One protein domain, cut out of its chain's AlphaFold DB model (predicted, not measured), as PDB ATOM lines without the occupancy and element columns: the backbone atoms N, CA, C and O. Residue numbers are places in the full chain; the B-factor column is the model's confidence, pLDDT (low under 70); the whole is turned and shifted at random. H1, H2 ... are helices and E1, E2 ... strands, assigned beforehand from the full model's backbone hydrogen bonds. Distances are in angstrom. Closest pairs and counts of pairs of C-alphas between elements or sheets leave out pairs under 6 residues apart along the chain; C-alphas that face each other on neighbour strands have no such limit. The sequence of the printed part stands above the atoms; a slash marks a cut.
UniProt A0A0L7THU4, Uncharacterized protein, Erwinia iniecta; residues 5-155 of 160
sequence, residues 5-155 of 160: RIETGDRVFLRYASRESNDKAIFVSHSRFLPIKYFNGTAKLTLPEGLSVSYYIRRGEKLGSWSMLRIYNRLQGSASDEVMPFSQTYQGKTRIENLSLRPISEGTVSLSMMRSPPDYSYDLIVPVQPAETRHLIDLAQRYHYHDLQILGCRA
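What this domain is: This is residues 5 to 155 of the 160 residues of an uncharacterized protein of Erwinia iniecta (UniProt A0A0L7THU4). A strongly twisted sheet of eight strands curls round one helix, H3, while a second helix, H2, lies over the opposite face and runs along E10. A small two-stranded sheet, E4 and E7, lies by the first residues of H3, and the four-residue helix H1 lies at one end of the longest axis, between E3 and E4 in the chain. The printed part has 151 residues, with three named helices and ten named strands; along the chain, E1, E2 and E3 come first, then H1, then E4 and E5, then H2, then E6, E7, E8 and E9, then H3, and E10 comes last; the large sheet is branched, with both parallel and antiparallel neighbour pairs, and E4 and E7 of the small one are antiparallel. The class is mixed, helices and strands, with 74 residues, under half, in named elements. The whole is compact, with a radius of gyration of the C-alphas of 14.4 A and spans of 44 by 32 by 31 A.

Where its parts are: In the large sheet, E3 is residues 24 to 32, 23.4 A long, and bends by 62 degrees at residue 29. E10 is residues 147 to 154, 21.1 A long, and ends with C-alpha 154 at (172.473, 137.447, 138.798). E9 is residues 123 to 127, 13.1 A, and E2 is residues 11 to 16, 16.6 A. E1 is residues 5 to 8, beginning with C-alpha 5 at (147.555, 139.225, 144.039). E5 is residues 52 to 55, E6 residues 88 to 91 and E8 residues 100 to 102. The small sheet has E4, residues 44 to 46, and E7, residues 95 to 97; E7 runs on into E8 across a break of 2 residues, at 49 degrees. H3 is residues 133 to 142, 14.4 A long, beginning with C-alpha 133 at (162.778, 146.135, 137.615). H2 is residues 66 to 76, 15.6 A, and H1 is residues 36 to 39, 5.2 A.

How they stand to each other: In the branched sheet E3 has E10 on one side, parallel, with N 27 and O 149 2.8 A apart. On the other side of E3 lie E9, parallel, beside residues 25 to 28, with N 26 and O 123 at 2.8 A, and E8, antiparallel, beside residues 29 to 32, with N 32 and O 100 at 2.7 A. E9 is antiparallel to E2, with N 14 and O 126 at 2.8 A. E2 and the edge strand E1 form a hairpin, with N 6 and O 13 at 2.8 A. E10 is parallel to E5, with N 150 and O 54 at 2.8 A, and E5 is antiparallel to the edge strand E6, with N 53 and O 90 at 2.8 A. H3 is on this sheet, which curls round it; the closest C-alphas of H3 and E1 are those of His 135 and Thr 8, 6.2 A apart. H2 is on the opposite face at a height over the sheet of 10.4 A, at 5 degrees to E10 on the local plane; the closest C-alphas are those of Met 68 and Leu 151, 7.2 A apart. E4 and E7 are antiparallel, with N 45 and O 96 at 2.9 A, and the closest C-alphas of E4 and H3, those of Leu 45 and Arg 134, are 7.0 A apart. H1 is not on the branched sheet and is apart from H2 and H3. Every O i to N i+4 pair is within hydrogen-bond range in H2 and H3; H1 is too short for such a pair.

The domain as a whole: The two C-alphas farthest apart, those of Phe 39 and Pro 118, are 44.9 A apart. The printed part has no cut. The long links are H2 to E6, 11 residues, and E8 to E9, 20 residues. The mean pLDDT of the printed part is 79.7, and residues 57 to 66, 77 to 86, 105 to 118 and 153 to 155 are under 70.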
ATOM      1  N   ARG A   5     147.105 139.226 145.435       91.44
ATOM      2  CA  ARG A   5     147.555 139.225 144.039       91.44
ATOM      3  C   ARG A   5     147.504 140.650 143.494       91.44
ATOM      4  O   ARG A   5     146.437 141.249 143.454       91.44
ATOM      5  N   ILE A   6     148.643 141.149 143.024       91.06
ATOM      6  CA  ILE A   6     148.795 142.513 142.509       91.06
ATOM      7  C   ILE A   6     149.135 142.466 141.030       91.06
ATOM      8  O   ILE A   6     150.061 141.769 140.615       91.06
ATOM      9  N   GLU A   7     148.424 143.270 140.248       90.38
ATOM     10  CA  GLU A   7     148.704 143.478 138.833       90.38
ATOM     11  C   GLU A   7     149.398 144.827 138.622       90.38
ATOM     12  O   GLU A   7     149.013 145.855 139.186       90.38
ATOM     13  N   THR A   8     150.474 144.822 137.843       86.50
ATOM     14  CA  THR A   8     151.247 146.017 137.486       86.50
ATOM     15  C   THR A   8     151.627 145.925 136.017       86.50
ATOM     16  O   THR A   8     152.497 145.139 135.634       86.50
ATOM     17  N   GLY A   9     150.929 146.695 135.178       85.19
ATOM     18  CA  GLY A   9     150.960 146.501 133.730       85.19
ATOM     19  C   GLY A   9     150.436 145.112 133.360       85.19
ATOM     20  O   GLY A   9     149.390 144.690 133.838       85.19
ATOM     21  N   ASP A  10     151.201 144.379 132.557       85.69
ATOM     22  CA  ASP A  10     150.922 142.994 132.167       85.69
ATOM     23  C   ASP A  10     151.624 141.970 133.083       85.69
ATOM     24  O   ASP A  10     151.884 140.835 132.672       85.69
ATOM     25  N   ARG A  11     152.011 142.370 134.306       91.12
ATOM     26  CA  ARG A  11     152.749 141.547 135.278       91.12
ATOM     27  C   ARG A  11     151.980 141.331 136.567       91.12
ATOM     28  O   ARG A  11     151.234 142.194 137.012       91.12
ATOM     29  N   VAL A  12     152.213 140.164 137.168       90.06
ATOM     30  CA  VAL A  12     151.537 139.712 138.384       90.06
ATOM     31  C   VAL A  12     152.557 139.441 139.482       90.06
ATOM     32  O   VAL A  12     153.536 138.712 139.275       90.06
ATOM     33  N   PHE A  13     152.280 139.990 140.659       90.50
ATOM     34  CA  PHE A  13     153.036 139.798 141.888       90.50
ATOM     35  C   PHE A  13     152.139 139.239 142.992       90.50
ATOM     36  O   PHE A  13     150.929 139.461 143.002       90.50
ATOM     37  N   LEU A  14     152.746 138.522 143.930       89.88
ATOM     38  CA  LEU A  14     152.152 138.207 145.221       89.88
ATOM     39  C   LEU A  14     152.752 139.138 146.263       89.88
ATOM     40  O   LEU A  14     153.978 139.246 146.358       89.88
ATOM     41  N   ARG A  15     151.882 139.773 147.040       89.81
ATOM     42  CA  ARG A  15     152.234 140.545 148.226       89.81
ATOM     43  C   ARG A  15     151.813 139.777 149.463       89.81
ATOM     44  O   ARG A  15     150.649 139.420 149.635       89.81
ATOM     45  N   TYR A  16     152.784 139.537 150.327       88.25
ATOM     46  CA  TYR A  16     152.557 139.085 151.686       88.25
ATOM     47  C   TYR A  16     152.842 140.284 152.587       88.25
ATOM     48  O   TYR A  16     153.972 140.766 152.624       88.25
ATOM     49  N   ALA A  17     151.815 140.764 153.278       87.25
ATOM     50  CA  ALA A  17     151.893 141.870 154.225       87.25
ATOM     51  C   ALA A  17     151.206 141.453 155.525       87.25
ATOM     52  O   ALA A  17     150.196 140.764 155.446       87.25
ATOM     53  N   SER A  18     151.713 141.833 156.699       82.88
ATOM     54  CA  SER A  18     150.995 141.674 157.984       82.88
ATOM     55  C   SER A  18     150.143 142.882 158.356       82.88
ATOM     56  O   SER A  18     149.318 142.792 159.260       82.88
ATOM     57  N   ARG A  19     150.368 144.021 157.700       83.31
ATOM     58  CA  ARG A  19     149.743 145.311 158.000       83.31
ATOM     59  C   ARG A  19     149.149 145.891 156.722       83.31
ATOM     60  O   ARG A  19     149.569 145.532 155.622       83.31
ATOM     61  N   GLU A  20     148.173 146.783 156.864       78.81
ATOM     62  CA  GLU A  20     147.539 147.433 155.709       78.81
ATOM     63  C   GLU A  20     148.556 148.243 154.900       78.81
ATOM     64  O   GLU A  20     148.626 148.101 153.679       78.81
ATOM     65  N   SER A  21     149.411 149.000 155.591       80.75
ATOM     66  CA  SER A  21     150.490 149.780 154.994       80.75
ATOM     67  C   SER A  21     151.829 149.479 155.660       80.75
ATOM     68  O   SER A  21     151.962 149.610 156.879       80.75
ATOM     69  N   ASN A  22     152.824 149.160 154.842       87.00
ATOM     70  CA  ASN A  22     154.234 149.205 155.203       87.00
ATOM     71  C   ASN A  22     154.932 150.192 154.259       87.00
ATOM     72  O   ASN A  22     154.561 150.308 153.095       87.00
ATOM     73  N   ASP A  23     155.936 150.906 154.754       90.00
ATOM     74  CA  ASP A  23     156.774 151.823 153.969       90.00
ATOM     75  C   ASP A  23     157.946 151.104 153.278       90.00
ATOM     76  O   ASP A  23     158.545 151.626 152.332       90.00
ATOM     77  N   LYS A  24     158.252 149.890 153.739       91.19
ATOM     78  CA  LYS A  24     159.334 149.034 153.265       91.19
ATOM     79  C   LYS A  24     158.800 147.808 152.537       91.19
ATOM     80  O   LYS A  24     157.870 147.150 152.996       91.19
ATOM     81  N   ALA A  25     159.474 147.415 151.462       91.81
ATOM     82  CA  ALA A  25     159.227 146.154 150.778       91.81
ATOM     83  C   ALA A  25     160.519 145.364 150.564       91.81
ATOM     84  O   ALA A  25     161.551 145.911 150.181       91.81
ATOM     85  N   ILE A  26     160.455 144.049 150.764       90.31
ATOM     86  CA  ILE A  26     161.498 143.104 150.379       90.31
ATOM     87  C   ILE A  26     161.028 142.365 149.136       90.31
ATOM     88  O   ILE A  26     160.001 141.692 149.134       90.31
ATOM     89  N   PHE A  27     161.812 142.455 148.071       89.38
ATOM     90  CA  PHE A  27     161.547 141.776 146.821       89.38
ATOM     91  C   PHE A  27     162.546 140.649 146.586       89.38
ATOM     92  O   PHE A  27     163.758 140.856 146.672       89.38
ATOM     93  N   VAL A  28     162.053 139.465 146.222       85.00
ATOM     94  CA  VAL A  28     162.900 138.282 146.011       85.00
ATOM     95  C   VAL A  28     162.662 137.709 144.616       85.00
ATOM     96  O   VAL A  28     161.542 137.342 144.264       85.00
ATOM     97  N   SER A  29     163.710 137.628 143.786       82.50
ATOM     98  CA  SER A  29     163.590 137.049 142.435       82.50
ATOM     99  C   SER A  29     164.919 136.672 141.794       82.50
ATOM    100  O   SER A  29     165.948 137.296 142.042       82.50
ATOM    101  N   HIS A  30     164.909 135.728 140.852       80.12
ATOM    102  CA  HIS A  30     166.074 135.530 139.989       80.12
ATOM    103  C   HIS A  30     166.214 136.698 139.019       80.12
ATOM    104  O   HIS A  30     165.347 136.933 138.187       80.12
ATOM    105  N   SER A  31     167.330 137.416 139.088       79.69
ATOM    106  CA  SER A  31     167.572 138.591 138.258       79.69
ATOM    107  C   SER A  31     168.517 138.259 137.102       79.69
ATOM    108  O   SER A  31     169.551 137.613 137.261       79.69
ATOM    109  N   ARG A  32     168.208 138.712 135.891       79.94
ATOM    110  CA  ARG A  32     169.072 138.543 134.723       79.94
ATOM    111  C   ARG A  32     169.239 139.861 134.000       79.94
ATOM    112  O   ARG A  32     168.280 140.538 133.643       79.94
ATOM    113  N   PHE A  33     170.493 140.192 133.740       79.06
ATOM    114  CA  PHE A  33     170.825 141.272 132.836       79.06
ATOM    115  C   PHE A  33     170.666 140.799 131.383       79.06
ATOM    116  O   PHE A  33     171.164 139.730 131.022       79.06
ATOM    117  N   LEU A  34     169.980 141.594 130.562       81.81
ATOM    118  CA  LEU A  34     169.750 141.309 129.148       81.81
ATOM    119  C   LEU A  34     170.450 142.378 128.292       81.81
ATOM    120  O   LEU A  34     170.020 143.530 128.325       81.81
ATOM    121  N   PRO A  35     171.497 142.026 127.517       79.88
ATOM    122  CA  PRO A  35     172.224 142.980 126.673       79.88
ATOM    123  C   PRO A  35     171.339 143.747 125.690       79.88
ATOM    124  O   PRO A  35     171.577 144.932 125.469       79.88
ATOM    125  N   ILE A  36     170.280 143.108 125.172       84.88
ATOM    126  CA  ILE A  36     169.306 143.722 124.253       84.88
ATOM    127  C   ILE A  36     168.731 145.042 124.789       84.88
ATOM    128  O   ILE A  36     168.419 145.940 124.013       84.88
ATOM    129  N   LYS A  37     168.681 145.204 126.120       85.88
ATOM    130  CA  LYS A  37     168.174 146.417 126.759       85.88
ATOM    131  C   LYS A  37     169.042 147.658 126.530       85.88
ATOM    132  O   LYS A  37     168.565 148.774 126.696       85.88
ATOM    133  N   TYR A  38     170.327 147.499 126.210       86.31
ATOM    134  CA  TYR A  38     171.154 148.648 125.824       86.31
ATOM    135  C   TYR A  38     170.865 149.071 124.388       86.31
ATOM    136  O   TYR A  38     170.807 150.264 124.116       86.31
ATOM    137  N   PHE A  39     170.622 148.110 123.496       87.75
ATOM    138  CA  PHE A  39     170.330 148.387 122.091       87.75
ATOM    139  C   PHE A  39     168.975 149.073 121.892       87.75
ATOM    140  O   PHE A  39     168.848 149.911 121.011       87.75
ATOM    141  N   ASN A  40     167.979 148.764 122.725       89.69
ATOM    142  CA  ASN A  40     166.651 149.385 122.657       89.69
ATOM    143  C   ASN A  40     166.470 150.589 123.613       89.69
ATOM    144  O   ASN A  40     165.356 151.082 123.766       89.69
ATOM    145  N   GLY A  41     167.528 151.023 124.308       88.25
ATOM    146  CA  GLY A  41     167.485 152.167 125.226       88.25
ATOM    147  C   GLY A  41     166.770 151.939 126.568       88.25
ATOM    148  O   GLY A  41     166.636 152.886 127.338       88.25
ATOM    149  N   THR A  42     166.347 150.716 126.914       89.94
ATOM    150  CA  THR A  42     165.585 150.435 128.151       89.94
ATOM    151  C   THR A  42     166.432 149.874 129.302       89.94
ATOM    152  O   THR A  42     165.884 149.311 130.252       89.94
ATOM    153  N   ALA A  43     167.766 149.930 129.218       87.38
ATOM    154  CA  ALA A  43     168.681 149.326 130.198       87.38
ATOM    155  C   ALA A  43     168.744 150.060 131.540       87.38
ATOM    156  O   ALA A  43     169.143 149.456 132.540       87.38
ATOM    157  N   LYS A  44     168.400 151.348 131.565       90.19
ATOM    158  CA  LYS A  44     168.492 152.203 132.749       90.19
ATOM    159  C   LYS A  44     167.129 152.799 133.068       90.19
ATOM    160  O   LYS A  44     166.429 153.242 132.166       90.19
ATOM    161  N   LEU A  45     166.785 152.811 134.349       90.88
ATOM    162  CA  LEU A  45     165.562 153.409 134.877       90.88
ATOM    163  C   LEU A  45     165.954 154.525 135.827       90.88
ATOM    164  O   LEU A  45     166.887 154.349 136.608       90.88
ATOM    165  N   THR A  46     165.257 155.650 135.759       91.62
ATOM    166  CA  THR A  46     165.374 156.710 136.762       91.62
ATOM    167  C   THR A  46     164.491 156.340 137.940       91.62
ATOM    168  O   THR A  46     163.335 155.970 137.735       91.62
ATOM    169  N   LEU A  47     165.030 156.412 139.153       91.19
ATOM    170  CA  LEU A  47     164.220 156.209 140.344       91.19
ATOM    171  C   LEU A  47     163.318 157.427 140.614       91.19
ATOM    172  O   LEU A  47     163.725 158.565 140.352       91.19
ATOM    173  N   PRO A  48     162.095 157.202 141.120       91.06
ATOM    174  CA  PRO A  48     161.248 158.264 141.638       91.06
ATOM    175  C   PRO A  48     161.913 158.970 142.821       91.06
ATOM    176  O   PRO A  48     162.691 158.377 143.573       91.06
ATOM    177  N   GLU A  49     161.566 160.236 143.017       91.06
ATOM    178  CA  GLU A  49     161.927 160.952 144.236       91.06
ATOM    179  C   GLU A  49     161.270 160.292 145.459       91.06
ATOM    180  O   GLU A  49     160.144 159.805 145.374       91.06
ATOM    181  N   GLY A  50     161.997 160.224 146.576       90.19
ATOM    182  CA  GLY A  50     161.533 159.566 147.803       90.19
ATOM    183  C   GLY A  50     161.700 158.041 147.844       90.19
ATOM    184  O   GLY A  50     161.547 157.468 148.917       90.19
ATOM    185  N   LEU A  51     162.073 157.384 146.735       92.12
ATOM    186  CA  LEU A  51     162.343 155.942 146.715       92.12
ATOM    187  C   LEU A  51     163.842 155.640 146.880       92.12
ATOM    188  O   LEU A  51     164.685 156.088 146.092       92.12
ATOM    189  N   SER A  52     164.157 154.813 147.874       91.94
ATOM    190  CA  SER A  52     165.442 154.140 148.053       91.94
ATOM    191  C   SER A  52     165.339 152.695 147.573       91.94
ATOM    192  O   SER A  52     164.368 151.997 147.857       91.94
ATOM    193  N   VAL A  53     166.346 152.228 146.837       89.69
ATOM    194  CA  VAL A  53     166.453 150.834 146.397       89.69
ATOM    195  C   VAL A  53     167.810 150.287 146.802       89.69
ATOM    196  O   VAL A  53     168.825 150.788 146.319       89.69
ATOM    197  N   SER A  54     167.853 149.222 147.605       87.69
ATOM    198  CA  SER A  54     169.109 148.505 147.876       87.69
ATOM    199  C   SER A  54     169.115 147.116 147.256       87.69
ATOM    200  O   SER A  54     168.158 146.352 147.348       87.69
ATOM    201  N   TYR A  55     170.225 146.781 146.605       83.50
ATOM    202  CA  TYR A  55     170.446 145.500 145.943       83.50
ATOM    203  C   TYR A  55     171.539 144.730 146.675       83.50
ATOM    204  O   TYR A  55     172.661 145.220 146.772       83.50
ATOM    205  N   TYR A  56     171.247 143.526 147.170       77.31
ATOM    206  CA  TYR A  56     172.174 142.832 148.083       77.31
ATOM    207  C   TYR A  56     172.985 141.700 147.461       77.31
ATOM    208  O   TYR A  56     174.064 141.375 147.952       77.31
ATOM    209  N   ILE A  57     172.465 141.054 146.421       66.31
ATOM    210  CA  ILE A  57     173.091 139.846 145.879       66.31
ATOM    211  C   ILE A  57     173.998 140.223 144.710       66.31
ATOM    212  O   ILE A  57     173.583 140.878 143.747       66.31
ATOM    213  N   ARG A  58     175.260 139.794 144.790       62.59
ATOM    214  CA  ARG A  58     176.290 140.148 143.812       62.59
ATOM    215  C   ARG A  58     176.083 139.426 142.485       62.59
ATOM    216  O   ARG A  58     175.403 138.404 142.347       62.59
ATOM    217  N   ARG A  59     176.744 139.964 141.460       62.28
ATOM    218  CA  ARG A  59     176.784 139.374 140.121       62.28
ATOM    219  C   ARG A  59     177.415 137.967 140.206       62.28
ATOM    220  O   ARG A  59     178.593 137.873 140.517       62.28
ATOM    221  N   GLY A  60     176.670 136.902 139.889       56.03
ATOM    222  CA  GLY A  60     177.184 135.522 139.856       56.03
ATOM    223  C   GLY A  60     176.900 134.662 141.094       56.03
ATOM    224  O   GLY A  60     177.270 133.488 141.092       56.03
ATOM    225  N   GLU A  61     176.239 135.198 142.121       61.41
ATOM    226  CA  GLU A  61     175.761 134.401 143.258       61.41
ATOM    227  C   GLU A  61     174.492 133.611 142.885       61.41
ATOM    228  O   GLU A  61     173.798 133.958 141.929       61.41
ATOM    229  N   LYS A  62     174.192 132.522 143.609       63.06
ATOM    230  CA  LYS A  62     172.973 131.713 143.421       63.06
ATOM    231  C   LYS A  62     171.917 132.080 144.468       63.06
ATOM    232  O   LYS A  62     172.226 132.206 145.656       63.06
ATOM    233  N   LEU A  63     170.666 132.190 144.028       62.81
ATOM    234  CA  LEU A  63     169.489 132.193 144.903       62.81
ATOM    235  C   LEU A  63     169.356 130.822 145.575       62.81
ATOM    236  O   LEU A  63     169.585 129.800 144.930       62.81
ATOM    237  N   GLY A  64     169.051 130.818 146.872       60.72
ATOM    238  CA  GLY A  64     169.052 129.614 147.715       60.72
ATOM    239  C   GLY A  64     170.368 129.350 148.459       60.72
ATOM    240  O   GLY A  64     170.494 128.336 149.135       60.72
ATOM    241  N   SER A  65     171.358 130.243 148.369       64.69
ATOM    242  CA  SER A  65     172.527 130.176 149.254       64.69
ATOM    243  C   SER A  65     172.156 130.572 150.689       64.69
ATOM    244  O   SER A  65     171.324 131.456 150.902       64.69
ATOM    245  N   TRP A  66     172.837 129.981 151.675       69.69
ATOM    246  CA  TRP A  66     172.767 130.401 153.083       69.69
ATOM    247  C   TRP A  66     172.977 131.910 153.260       69.69
ATOM    248  O   TRP A  66     172.351 132.533 154.113       69.69
ATOM    249  N   SER A  67     173.810 132.519 152.411       70.38
ATOM    250  CA  SER A  67     174.031 133.964 152.382       70.38
ATOM    251  C   SER A  67     172.751 134.754 152.113       70.38
ATOM    252  O   SER A  67     172.515 135.751 152.786       70.38
ATOM    253  N   MET A  68     171.909 134.310 151.176       76.06
ATOM    254  CA  MET A  68     170.653 134.989 150.850       76.06
ATOM    255  C   MET A  68     169.652 134.891 152.006       76.06
ATOM    256  O   MET A  68     169.111 135.916 152.409       76.06
ATOM    257  N   LEU A  69     169.478 133.703 152.601       76.69
ATOM    258  CA  LEU A  69     168.616 133.526 153.779       76.69
ATOM    259  C   LEU A  69     169.108 134.348 154.977       76.69
ATOM    260  O   LEU A  69     168.310 134.952 155.684       76.69
ATOM    261  N   ARG A  70     170.428 134.437 155.178       77.62
ATOM    262  CA  ARG A  70     171.019 135.284 156.221       77.62
ATOM    263  C   ARG A  70     170.717 136.763 155.991       77.62
ATOM    264  O   ARG A  70     170.369 137.449 156.944       77.62
ATOM    265  N   ILE A  71     170.855 137.253 154.757       80.25
ATOM    266  CA  ILE A  71     170.509 138.642 154.421       80.25
ATOM    267  C   ILE A  71     169.012 138.860 154.637       80.25
ATOM    268  O   ILE A  71     168.645 139.823 155.298       80.25
ATOM    269  N   TYR A  72     168.164 137.946 154.154       81.75
ATOM    270  CA  TYR A  72     166.719 138.012 154.353       81.75
ATOM    271  C   TYR A  72     166.362 138.137 155.835       81.75
ATOM    272  O   TYR A  72     165.729 139.114 156.213       81.75
ATOM    273  N   ASN A  73     166.847 137.224 156.683       79.94
ATOM    274  CA  ASN A  73     166.587 137.237 158.125       79.94
ATOM    275  C   ASN A  73     167.074 138.522 158.801       79.94
ATOM    276  O   ASN A  73     166.400 139.039 159.685       79.94
ATOM    277  N   ARG A  74     168.216 139.072 158.372       78.75
ATOM    278  CA  ARG A  74     168.694 140.360 158.888       78.75
ATOM    279  C   ARG A  74     167.800 141.525 158.469       78.75
ATOM    280  O   ARG A  74     167.557 142.400 159.287       78.75
ATOM    281  N   LEU A  75     167.279 141.524 157.241       80.25
ATOM    282  CA  LEU A  75     166.358 142.564 156.763       80.25
ATOM    283  C   LEU A  75     165.006 142.562 157.489       80.25
ATOM    284  O   LEU A  75     164.326 143.592 157.454       80.25
ATOM    285  N   GLN A  76     164.635 141.443 158.127       77.19
ATOM    286  CA  GLN A  76     163.462 141.364 159.005       77.19
ATOM    287  C   GLN A  76     163.698 142.013 160.372       77.19
ATOM    288  O   GLN A  76     162.738 142.422 161.018       77.19
ATOM    289  N   GLY A  77     164.952 142.079 160.832       67.25
ATOM    290  CA  GLY A  77     165.303 142.728 162.088       67.25
ATOM    291  C   GLY A  77     165.049 144.231 161.998       67.25
ATOM    292  O   GLY A  77     165.480 144.887 161.055       67.25
ATOM    293  N   SER A  78     164.362 144.782 162.994       49.19
ATOM    294  CA  SER A  78     163.914 146.180 163.081       49.19
ATOM    295  C   SER A  78     165.031 147.232 163.222       49.19
ATOM    296  O   SER A  78     164.737 148.389 163.499       49.19
ATOM    297  N   ALA A  79     166.301 146.866 163.038       48.47
ATOM    298  CA  ALA A  79     167.442 147.778 163.097       48.47
ATOM    299  C   ALA A  79     168.061 147.904 161.698       48.47
ATOM    300  O   ALA A  79     168.956 147.151 161.317       48.47
ATOM    301  N   SER A  80     167.543 148.848 160.914       49.31
ATOM    302  CA  SER A  80     167.916 149.105 159.518       49.31
ATOM    303  C   SER A  80     169.282 149.775 159.315       49.31
ATOM    304  O   SER A  80     169.533 150.268 158.221       49.31
ATOM    305  N   ASP A  81     170.170 149.783 160.310       46.75
ATOM    306  CA  ASP A  81     171.412 150.572 160.244       46.75
ATOM    307  C   ASP A  81     172.678 149.722 160.075       46.75
ATOM    308  O   ASP A  81     173.775 150.251 159.882       46.75
ATOM    309  N   GLU A  82     172.561 148.389 160.084       48.72
ATOM    310  CA  GLU A  82     173.701 147.528 159.779       48.72
ATOM    311  C   GLU A  82     173.909 147.471 158.256       48.72
ATOM    312  O   GLU A  82     173.276 146.692 157.536       48.72
ATOM    313  N   VAL A  83     174.797 148.337 157.753       51.75
ATOM    314  CA  VAL A  83     175.227 148.373 156.349       51.75
ATOM    315  C   VAL A  83     175.668 146.972 155.930       51.75
ATOM    316  O   VAL A  83     176.738 146.493 156.312       51.75
ATOM    317  N   MET A  84     174.850 146.297 155.118       66.00
ATOM    318  CA  MET A  84     175.255 145.017 154.548       66.00
ATOM    319  C   MET A  84     176.483 145.277 153.673       66.00
ATOM    320  O   MET A  84     176.380 146.070 152.729       66.00
ATOM    321  N   PRO A  85     177.615 144.586 153.901       56.31
ATOM    322  CA  PRO A  85     178.897 144.914 153.270       56.31
ATOM    323  C   PRO A  85     178.888 144.793 151.737       56.31
ATOM    324  O   PRO A  85     179.840 145.189 151.069       56.31
ATOM    325  N   PHE A  86     177.826 144.223 151.163       67.44
ATOM    326  CA  PHE A  86     177.689 143.951 149.735       67.44
ATOM    327  C   PHE A  86     176.456 144.597 149.100       67.44
ATOM    328  O   PHE A  86     176.140 144.278 147.954       67.44
ATOM    329  N   SER A  87     175.773 145.488 149.822       73.12
ATOM    330  CA  SER A  87     174.628 146.212 149.279       73.12
ATOM    331  C   SER A  87     175.062 147.338 148.344       73.12
ATOM    332  O   SER A  87     176.005 148.075 148.620       73.12
ATOM    333  N   GLN A  88     174.372 147.455 147.212       79.69
ATOM    334  CA  GLN A  88     174.421 148.634 146.363       79.69
ATOM    335  C   GLN A  88     173.101 149.385 146.511       79.69
ATOM    336  O   GLN A  88     172.063 148.889 146.069       79.69
ATOM    337  N   THR A  89     173.157 150.564 147.123       80.88
ATOM    338  CA  THR A  89     171.988 151.413 147.375       80.88
ATOM    339  C   THR A  89     171.910 152.550 146.361       80.88
ATOM    340  O   THR A  89     172.920 153.146 145.985       80.88
ATOM    341  N   TYR A  90     170.695 152.831 145.904       80.94
ATOM    342  CA  TYR A  90     170.353 153.861 144.934       80.94
ATOM    343  C   TYR A  90     169.219 154.716 145.503       80.94
ATOM    344  O   TYR A  90     168.266 154.168 146.047       80.94
ATOM    345  N   GLN A  91     169.301 156.042 145.366       84.31
ATOM    346  CA  GLN A  91     168.318 156.970 145.943       84.31
ATOM    347  C   GLN A  91     167.999 158.129 144.989       84.31
ATOM    348  O   GLN A  91     168.884 158.615 144.274       84.31
ATOM    349  N   GLY A  92     166.746 158.591 144.983       79.75
ATOM    350  CA  GLY A  92     166.323 159.804 144.269       79.75
ATOM    351  C   GLY A  92     166.544 159.730 142.754       79.75
ATOM    352  O   GLY A  92     166.250 158.722 142.136       79.75
ATOM    353  N   LYS A  93     167.120 160.762 142.119       76.06
ATOM    354  CA  LYS A  93     167.319 160.824 140.646       76.06
ATOM    355  C   LYS A  93     168.383 159.854 140.092       76.06
ATOM    356  O   LYS A  93     168.831 159.993 138.950       76.06
ATOM    357  N   THR A  94     168.813 158.878 140.885       84.75
ATOM    358  CA  THR A  94     169.820 157.895 140.491       84.75
ATOM    359  C   THR A  94     169.258 156.912 139.461       84.75
ATOM    360  O   THR A  94     168.087 156.534 139.496       84.75
ATOM    361  N   ARG A  95     170.111 156.474 138.527       86.88
ATOM    362  CA  ARG A  95     169.752 155.464 137.525       86.88
ATOM    363  C   ARG A  95     170.089 154.053 137.994       86.88
ATOM    364  O   ARG A  95     171.240 153.786 138.337       86.88
ATOM    365  N   ILE A  96     169.136 153.132 137.880       87.88
ATOM    366  CA  ILE A  96     169.327 151.705 138.189       87.88
ATOM    367  C   ILE A  96     169.199 150.828 136.946       87.88
ATOM    368  O   ILE A  96     168.660 151.249 135.923       87.88
ATOM    369  N   GLU A  97     169.729 149.604 137.000       88.50
ATOM    370  CA  GLU A  97     169.617 148.651 135.890       88.50
ATOM    371  C   GLU A  97     168.195 148.077 135.785       88.50
ATOM    372  O   GLU A  97     167.648 147.560 136.759       88.50
ATOM    373  N   ASN A  98     167.622 148.098 134.578       89.44
ATOM    374  CA  ASN A  98     166.368 147.410 134.293       89.44
ATOM    375  C   ASN A  98     166.620 145.910 134.090       89.44
ATOM    376  O   ASN A  98     166.836 145.439 132.970       89.44
ATOM    377  N   LEU A  99     166.617 145.128 135.158       86.94
ATOM    378  CA  LEU A  99     166.875 143.693 135.093       86.94
ATOM    379  C   LEU A  99     165.600 142.939 134.716       86.94
ATOM    380  O   LEU A  99     164.493 143.388 134.990       86.94
ATOM    381  N   SER A 100     165.752 141.797 134.046       87.19
ATOM    382  CA  SER A 100     164.677 140.809 133.950       87.19
ATOM    383  C   SER A 100     164.602 140.069 135.277       87.19
ATOM    384  O   SER A 100     165.630 139.661 135.812       87.19
ATOM    385  N   LEU A 101     163.400 139.907 135.801       86.38
ATOM    386  CA  LEU A 101     163.116 139.287 137.083       86.38
ATOM    387  C   LEU A 101     162.337 138.013 136.804       86.38
ATOM    388  O   LEU A 101     161.395 138.028 136.018       86.38
ATOM    389  N   ARG A 102     162.727 136.900 137.406       84.88
ATOM    390  CA  ARG A 102     162.061 135.614 137.230       84.88
ATOM    391  C   ARG A 102     161.516 135.114 138.565       84.88
ATOM    392  O   ARG A 102     162.206 135.276 139.579       84.88
ATOM    393  N   PRO A 103     160.332 134.480 138.550       81.25
ATOM    394  CA  PRO A 103     159.786 133.781 139.705       81.25
ATOM    395  C   PRO A 103     160.798 132.809 140.292       81.25
ATOM    396  O   PRO A 103     161.594 132.201 139.569       81.25
ATOM    397  N   ILE A 104     160.756 132.665 141.609       75.25
ATOM    398  CA  ILE A 104     161.467 131.603 142.311       75.25
ATOM    399  C   ILE A 104     160.508 130.416 142.348       75.25
ATOM    400  O   ILE A 104     159.369 130.565 142.780       75.25
ATOM    401  N   SER A 105     160.939 129.258 141.851       67.00
ATOM    402  CA  SER A 105     160.122 128.043 141.897       67.00
ATOM    403  C   SER A 105     159.834 127.645 143.344       67.00
ATOM    404  O   SER A 105     160.747 127.627 144.167       67.00
ATOM    405  N   GLU A 106     158.589 127.266 143.638       52.81
ATOM    406  CA  GLU A 106     158.145 126.876 144.987       52.81
ATOM    407  C   GLU A 106     158.938 125.694 145.579       52.81
ATOM    408  O   GLU A 106     159.083 125.600 146.794       52.81
ATOM    409  N   GLY A 107     159.515 124.831 144.730       47.81
ATOM    410  CA  GLY A 107     160.365 123.703 145.136       47.81
ATOM    411  C   GLY A 107     161.812 124.068 145.496       47.81
ATOM    412  O   GLY A 107     162.544 123.236 146.030       47.81
ATOM    413  N   THR A 108     162.243 125.304 145.236       54.03
ATOM    414  CA  THR A 108     163.538 125.803 145.704       54.03
ATOM    415  C   THR A 108     163.308 126.381 147.087       54.03
ATOM    416  O   THR A 108     162.641 127.404 147.203       54.03
ATOM    417  N   VAL A 109     163.835 125.723 148.122       49.72
ATOM    418  CA  VAL A 109     163.898 126.194 149.519       49.72
ATOM    419  C   VAL A 109     164.064 127.723 149.565       49.72
ATOM    420  O   VAL A 109     165.170 128.226 149.384       49.72
ATOM    421  N   SER A 110     162.972 128.484 149.686       56.66
ATOM    422  CA  SER A 110     163.001 129.956 149.745       56.66
ATOM    423  C   SER A 110     161.638 130.550 150.084       56.66
ATOM    424  O   SER A 110     161.560 131.274 151.058       56.66
ATOM    425  N   LEU A 111     160.540 130.231 149.392       61.53
ATOM    426  CA  LEU A 111     159.278 130.955 149.637       61.53
ATOM    427  C   LEU A 111     158.585 130.589 150.950       61.53
ATOM    428  O   LEU A 111     158.170 131.476 151.686       61.53
ATOM    429  N   SER A 112     158.477 129.297 151.267       61.00
ATOM    430  CA  SER A 112     157.879 128.833 152.525       61.00
ATOM    431  C   SER A 112     158.692 129.262 153.749       61.00
ATOM    432  O   SER A 112     158.103 129.651 154.750       61.00
ATOM    433  N   MET A 113     160.026 129.260 153.643       62.28
ATOM    434  CA  MET A 113     160.941 129.744 154.687       62.28
ATOM    435  C   MET A 113     160.959 131.267 154.814       62.28
ATOM    436  O   MET A 113     161.297 131.785 155.872       62.28
ATOM    437  N   MET A 114     160.610 131.987 153.746       69.38
ATOM    438  CA  MET A 114     160.502 133.440 153.772       69.38
ATOM    439  C   MET A 114     159.156 133.931 154.296       69.38
ATOM    440  O   MET A 114     158.996 135.132 154.468       69.38
ATOM    441  N   ARG A 115     158.177 133.057 154.557       65.88
ATOM    442  CA  ARG A 115     156.900 133.503 155.120       65.88
ATOM    443  C   ARG A 115     157.149 134.109 156.500       65.88
ATOM    444  O   ARG A 115     157.541 133.411 157.430       65.88
ATOM    445  N   SER A 116     156.958 135.417 156.578       66.81
ATOM    446  CA  SER A 116     157.203 136.226 157.764       66.81
ATOM    447  C   SER A 116     156.235 135.865 158.906       66.81
ATOM    448  O   SER A 116     155.130 135.374 158.637       66.81
ATOM    449  N   PRO A 117     156.610 136.115 160.177       68.31
ATOM    450  CA  PRO A 117     155.692 136.039 161.320       68.31
ATOM    451  C   PRO A 117     154.489 136.989 161.146       68.31
ATOM    452  O   PRO A 117     154.504 137.817 160.251       68.31
ATOM    453  N   PRO A 118     153.426 136.910 161.960       67.06
ATOM    454  CA  PRO A 118     152.210 137.708 161.759       67.06
ATOM    455  C   PRO A 118     152.334 139.226 162.007       67.06
ATOM    456  O   PRO A 118     151.351 139.921 161.784       67.06
ATOM    457  N   ASP A 119     153.492 139.757 162.420       75.69
ATOM    458  CA  ASP A 119     153.672 141.196 162.688       75.69
ATOM    459  C   ASP A 119     155.057 141.722 162.260       75.69
ATOM    460  O   ASP A 119     155.959 141.925 163.068       75.69
ATOM    461  N   TYR A 120     155.246 141.909 160.955       79.69
ATOM    462  CA  TYR A 120     156.471 142.425 160.344       79.69
ATOM    463  C   TYR A 120     156.235 143.811 159.733       79.69
ATOM    464  O   TYR A 120     155.143 144.147 159.277       79.69
ATOM    465  N   SER A 121     157.279 144.638 159.728       85.19
ATOM    466  CA  SER A 121     157.232 146.030 159.264       85.19
ATOM    467  C   SER A 121     157.628 146.186 157.790       85.19
ATOM    468  O   SER A 121     158.256 147.172 157.415       85.19
ATOM    469  N   TYR A 122     157.385 145.170 156.966       88.25
ATOM    470  CA  TYR A 122     157.708 145.202 155.541       88.25
ATOM    471  C   TYR A 122     156.695 144.397 154.739       88.25
ATOM    472  O   TYR A 122     156.009 143.546 155.285       88.25
ATOM    473  N   ASP A 123     156.654 144.600 153.430       90.50
ATOM    474  CA  ASP A 123     155.906 143.739 152.519       90.50
ATOM    475  C   ASP A 123     156.854 142.806 151.772       90.50
ATOM    476  O   ASP A 123     157.855 143.243 151.207       90.50
ATOM    477  N   LEU A 124     156.567 141.506 151.753       89.50
ATOM    478  CA  LEU A 124     157.292 140.556 150.913       89.50
ATOM    479  C   LEU A 124     156.614 140.492 149.543       89.50
ATOM    480  O   LEU A 124     155.462 140.070 149.430       89.50
ATOM    481  N   ILE A 125     157.348 140.872 148.500       90.38
ATOM    482  CA  ILE A 125     156.869 140.914 147.117       90.38
ATOM    483  C   ILE A 125     157.577 139.844 146.286       90.38
ATOM    484  O   ILE A 125     158.808 139.744 146.273       90.38
ATOM    485  N   VAL A 126     156.796 139.049 145.554       87.62
ATOM    486  CA  VAL A 126     157.291 137.909 144.769       87.62
ATOM    487  C   VAL A 126     156.652 137.933 143.381       87.62
ATOM    488  O   VAL A 126     155.430 138.034 143.284       87.62
ATOM    489  N   PRO A 127     157.417 137.827 142.282       88.06
ATOM    490  CA  PRO A 127     156.829 137.765 140.951       88.06
ATOM    491  C   PRO A 127     156.260 136.365 140.682       88.06
ATOM    492  O   PRO A 127     156.945 135.368 140.905       88.06
ATOM    493  N   VAL A 128     155.036 136.284 140.149       87.19
ATOM    494  CA  VAL A 128     154.411 135.010 139.720       87.19
ATOM    495  C   VAL A 128     154.859 134.618 138.315       87.19
ATOM    496  O   VAL A 128     154.932 133.443 137.967       87.19
ATOM    497  N   GLN A 129     155.217 135.614 137.508       88.94
ATOM    498  CA  GLN A 129     155.690 135.451 136.138       88.94
ATOM    499  C   GLN A 129     156.917 136.329 135.871       88.94
ATOM    500  O   GLN A 129     157.224 137.208 136.682       88.94
ATOM    501  N   PRO A 130     157.656 136.110 134.767       88.94
ATOM    502  CA  PRO A 130     158.782 136.962 134.416       88.94
ATOM    503  C   PRO A 130     158.370 138.433 134.369       88.94
ATOM    504  O   PRO A 130     157.439 138.789 133.660       88.94
ATOM    505  N   ALA A 131     159.076 139.273 135.112       91.12
ATOM    506  CA  ALA A 131     158.852 140.704 135.217       91.12
ATOM    507  C   ALA A 131     160.159 141.462 134.942       91.12
ATOM    508  O   ALA A 131     161.157 140.905 134.477       91.12
ATOM    509  N   GLU A 132     160.161 142.756 135.230       91.25
ATOM    510  CA  GLU A 132     161.342 143.605 135.109       91.25
ATOM    511  C   GLU A 132     161.403 144.593 136.264       91.25
ATOM    512  O   GLU A 132     160.360 144.900 136.839       91.25
ATOM    513  N   THR A 133     162.589 145.135 136.552       90.69
ATOM    514  CA  THR A 133     162.778 146.135 137.615       90.69
ATOM    515  C   THR A 133     161.804 147.307 137.497       90.69
ATOM    516  O   THR A 133     161.337 147.796 138.519       90.69
ATOM    517  N   ARG A 134     161.433 147.719 136.276       92.19
ATOM    518  CA  ARG A 134     160.445 148.793 136.077       92.19
ATOM    519  C   ARG A 134     159.098 148.497 136.736       92.19
ATOM    520  O   ARG A 134     158.570 149.354 137.420       92.19
ATOM    521  N   HIS A 135     158.620 147.259 136.631       94.12
ATOM    522  CA  HIS A 135     157.342 146.855 137.207       94.12
ATOM    523  C   HIS A 135     157.388 146.886 138.742       94.12
ATOM    524  O   HIS A 135     156.366 147.104 139.378       94.12
ATOM    525  N   LEU A 136     158.566 146.698 139.350       91.94
ATOM    526  CA  LEU A 136     158.724 146.872 140.797       91.94
ATOM    527  C   LEU A 136     158.700 148.332 141.216       91.94
ATOM    528  O   LEU A 136     158.162 148.637 142.270       91.94
ATOM    529  N   ILE A 137     159.308 149.214 140.420       92.69
ATOM    530  CA  ILE A 137     159.277 150.654 140.682       92.69
ATOM    531  C   ILE A 137     157.832 151.148 140.587       92.69
ATOM    532  O   ILE A 137     157.372 151.826 141.499       92.69
ATOM    533  N   ASP A 138     157.102 150.738 139.547       93.50
ATOM    534  CA  ASP A 138     155.689 151.081 139.372       93.50
ATOM    535  C   ASP A 138     154.847 150.586 140.569       93.50
ATOM    536  O   ASP A 138     154.010 151.316 141.103       93.50
ATOM    537  N   LEU A 139     155.109 149.362 141.047       92.56
ATOM    538  CA  LEU A 139     154.470 148.809 142.245       92.56
ATOM    539  C   LEU A 139     154.841 149.609 143.503       92.56
ATOM    540  O   LEU A 139     153.960 149.934 144.294       92.56
ATOM    541  N   ALA A 140     156.114 149.969 143.678       92.06
ATOM    542  CA  ALA A 140     156.574 150.762 144.814       92.06
ATOM    543  C   ALA A 140     155.904 152.139 144.866       92.06
ATOM    544  O   ALA A 140     155.502 152.578 145.937       92.06
ATOM    545  N   GLN A 141     155.702 152.785 143.716       91.31
ATOM    546  CA  GLN A 141     154.960 154.044 143.644       91.31
ATOM    547  C   GLN A 141     153.483 153.863 144.012       91.31
ATOM    548  O   GLN A 141     152.942 154.678 144.753       91.31
ATOM    549  N   ARG A 142     152.840 152.789 143.533       90.75
ATOM    550  CA  ARG A 142     151.424 152.495 143.816       90.75
ATOM    551  C   ARG A 142     151.151 152.241 145.300       90.75
ATOM    552  O   ARG A 142     150.092 152.623 145.784       90.75
ATOM    553  N   TYR A 143     152.080 151.586 145.993       90.06
ATOM    554  CA  TYR A 143     151.960 151.258 147.418       90.06
ATOM    555  C   TYR A 143     152.721 152.236 148.327       90.06
ATOM    556  O   TYR A 143     152.821 151.998 149.524       90.06
ATOM    557  N   HIS A 144     153.235 153.340 147.773       91.69
ATOM    558  CA  HIS A 144     153.978 154.369 148.508       91.69
ATOM    559  C   HIS A 144     155.151 153.819 149.338       91.69
ATOM    560  O   HIS A 144     155.437 154.304 150.435       91.69
ATOM    561  N   TYR A 145     155.854 152.813 148.811       92.75
ATOM    562  CA  TYR A 145     157.082 152.339 149.437       92.75
ATOM    563  C   TYR A 145     158.181 153.391 149.293       92.75
ATOM    564  O   TYR A 145     158.396 153.942 148.212       92.75
ATOM    565  N   HIS A 146     158.908 153.614 150.380       92.50
ATOM    566  CA  HIS A 146     160.077 154.486 150.436       92.50
ATOM    567  C   HIS A 146     161.376 153.675 150.413       92.50
ATOM    568  O   HIS A 146     162.416 154.185 150.000       92.50
ATOM    569  N   ASP A 147     161.318 152.396 150.801       91.12
ATOM    570  CA  ASP A 147     162.483 151.518 150.869       91.12
ATOM    571  C   ASP A 147     162.218 150.155 150.214       91.12
ATOM    572  O   ASP A 147     161.470 149.322 150.728       91.12
ATOM    573  N   LEU A 148     162.847 149.913 149.061       91.06
ATOM    574  CA  LEU A 148     162.753 148.656 148.323       91.06
ATOM    575  C   LEU A 148     164.058 147.859 148.425       91.06
ATOM    576  O   LEU A 148     165.091 148.211 147.852       91.06
ATOM    577  N   GLN A 149     163.979 146.710 149.083       89.75
ATOM    578  CA  GLN A 149     165.098 145.812 149.326       89.75
ATOM    579  C   GLN A 149     165.071 144.634 148.356       89.75
ATOM    580  O   GLN A 149     164.263 143.718 148.488       89.75
ATOM    581  N   ILE A 150     165.964 144.633 147.366       87.50
ATOM    582  CA  ILE A 150     165.999 143.609 146.321       87.50
ATOM    583  C   ILE A 150     167.025 142.515 146.641       87.50
ATOM    584  O   ILE A 150     168.247 142.696 146.583       87.50
ATOM    585  N   LEU A 151     166.499 141.316 146.885       83.00
ATOM    586  CA  LEU A 151     167.227 140.059 146.996       83.00
ATOM    587  C   LEU A 151     167.166 139.314 145.661       83.00
ATOM    588  O   LEU A 151     166.310 138.452 145.446       83.00
ATOM    589  N   GLY A 152     168.074 139.646 144.737       72.38
ATOM    590  CA  GLY A 152     168.063 139.029 143.412       72.38
ATOM    591  C   GLY A 152     169.400 138.516 142.905       72.38
ATOM    592  O   GLY A 152     170.337 139.281 142.714       72.38
ATOM    593  N   CYS A 153     169.494 137.213 142.627       67.19
ATOM    594  CA  CYS A 153     170.737 136.639 142.122       67.19
ATOM    595  C   CYS A 153     170.928 136.914 140.634       67.19
ATOM    596  O   CYS A 153     169.998 136.713 139.855       67.19
ATOM    597  N   ARG A 154     172.136 137.306 140.219       57.28
ATOM    598  CA  ARG A 154     172.473 137.447 138.798       57.28
ATOM    599  C   ARG A 154     173.000 136.124 138.259       57.28
ATOM    600  O   ARG A 154     174.055 135.672 138.698       57.28
ATOM    601  N   ALA A 155     172.342 135.554 137.250       44.84
ATOM    602  CA  ALA A 155     172.990 134.527 136.431       44.84
ATOM    603  C   ALA A 155     174.317 135.086 135.870       44.84
ATOM    604  O   ALA A 155     174.377 136.269 135.511       44.84
TER     605      ALA A 155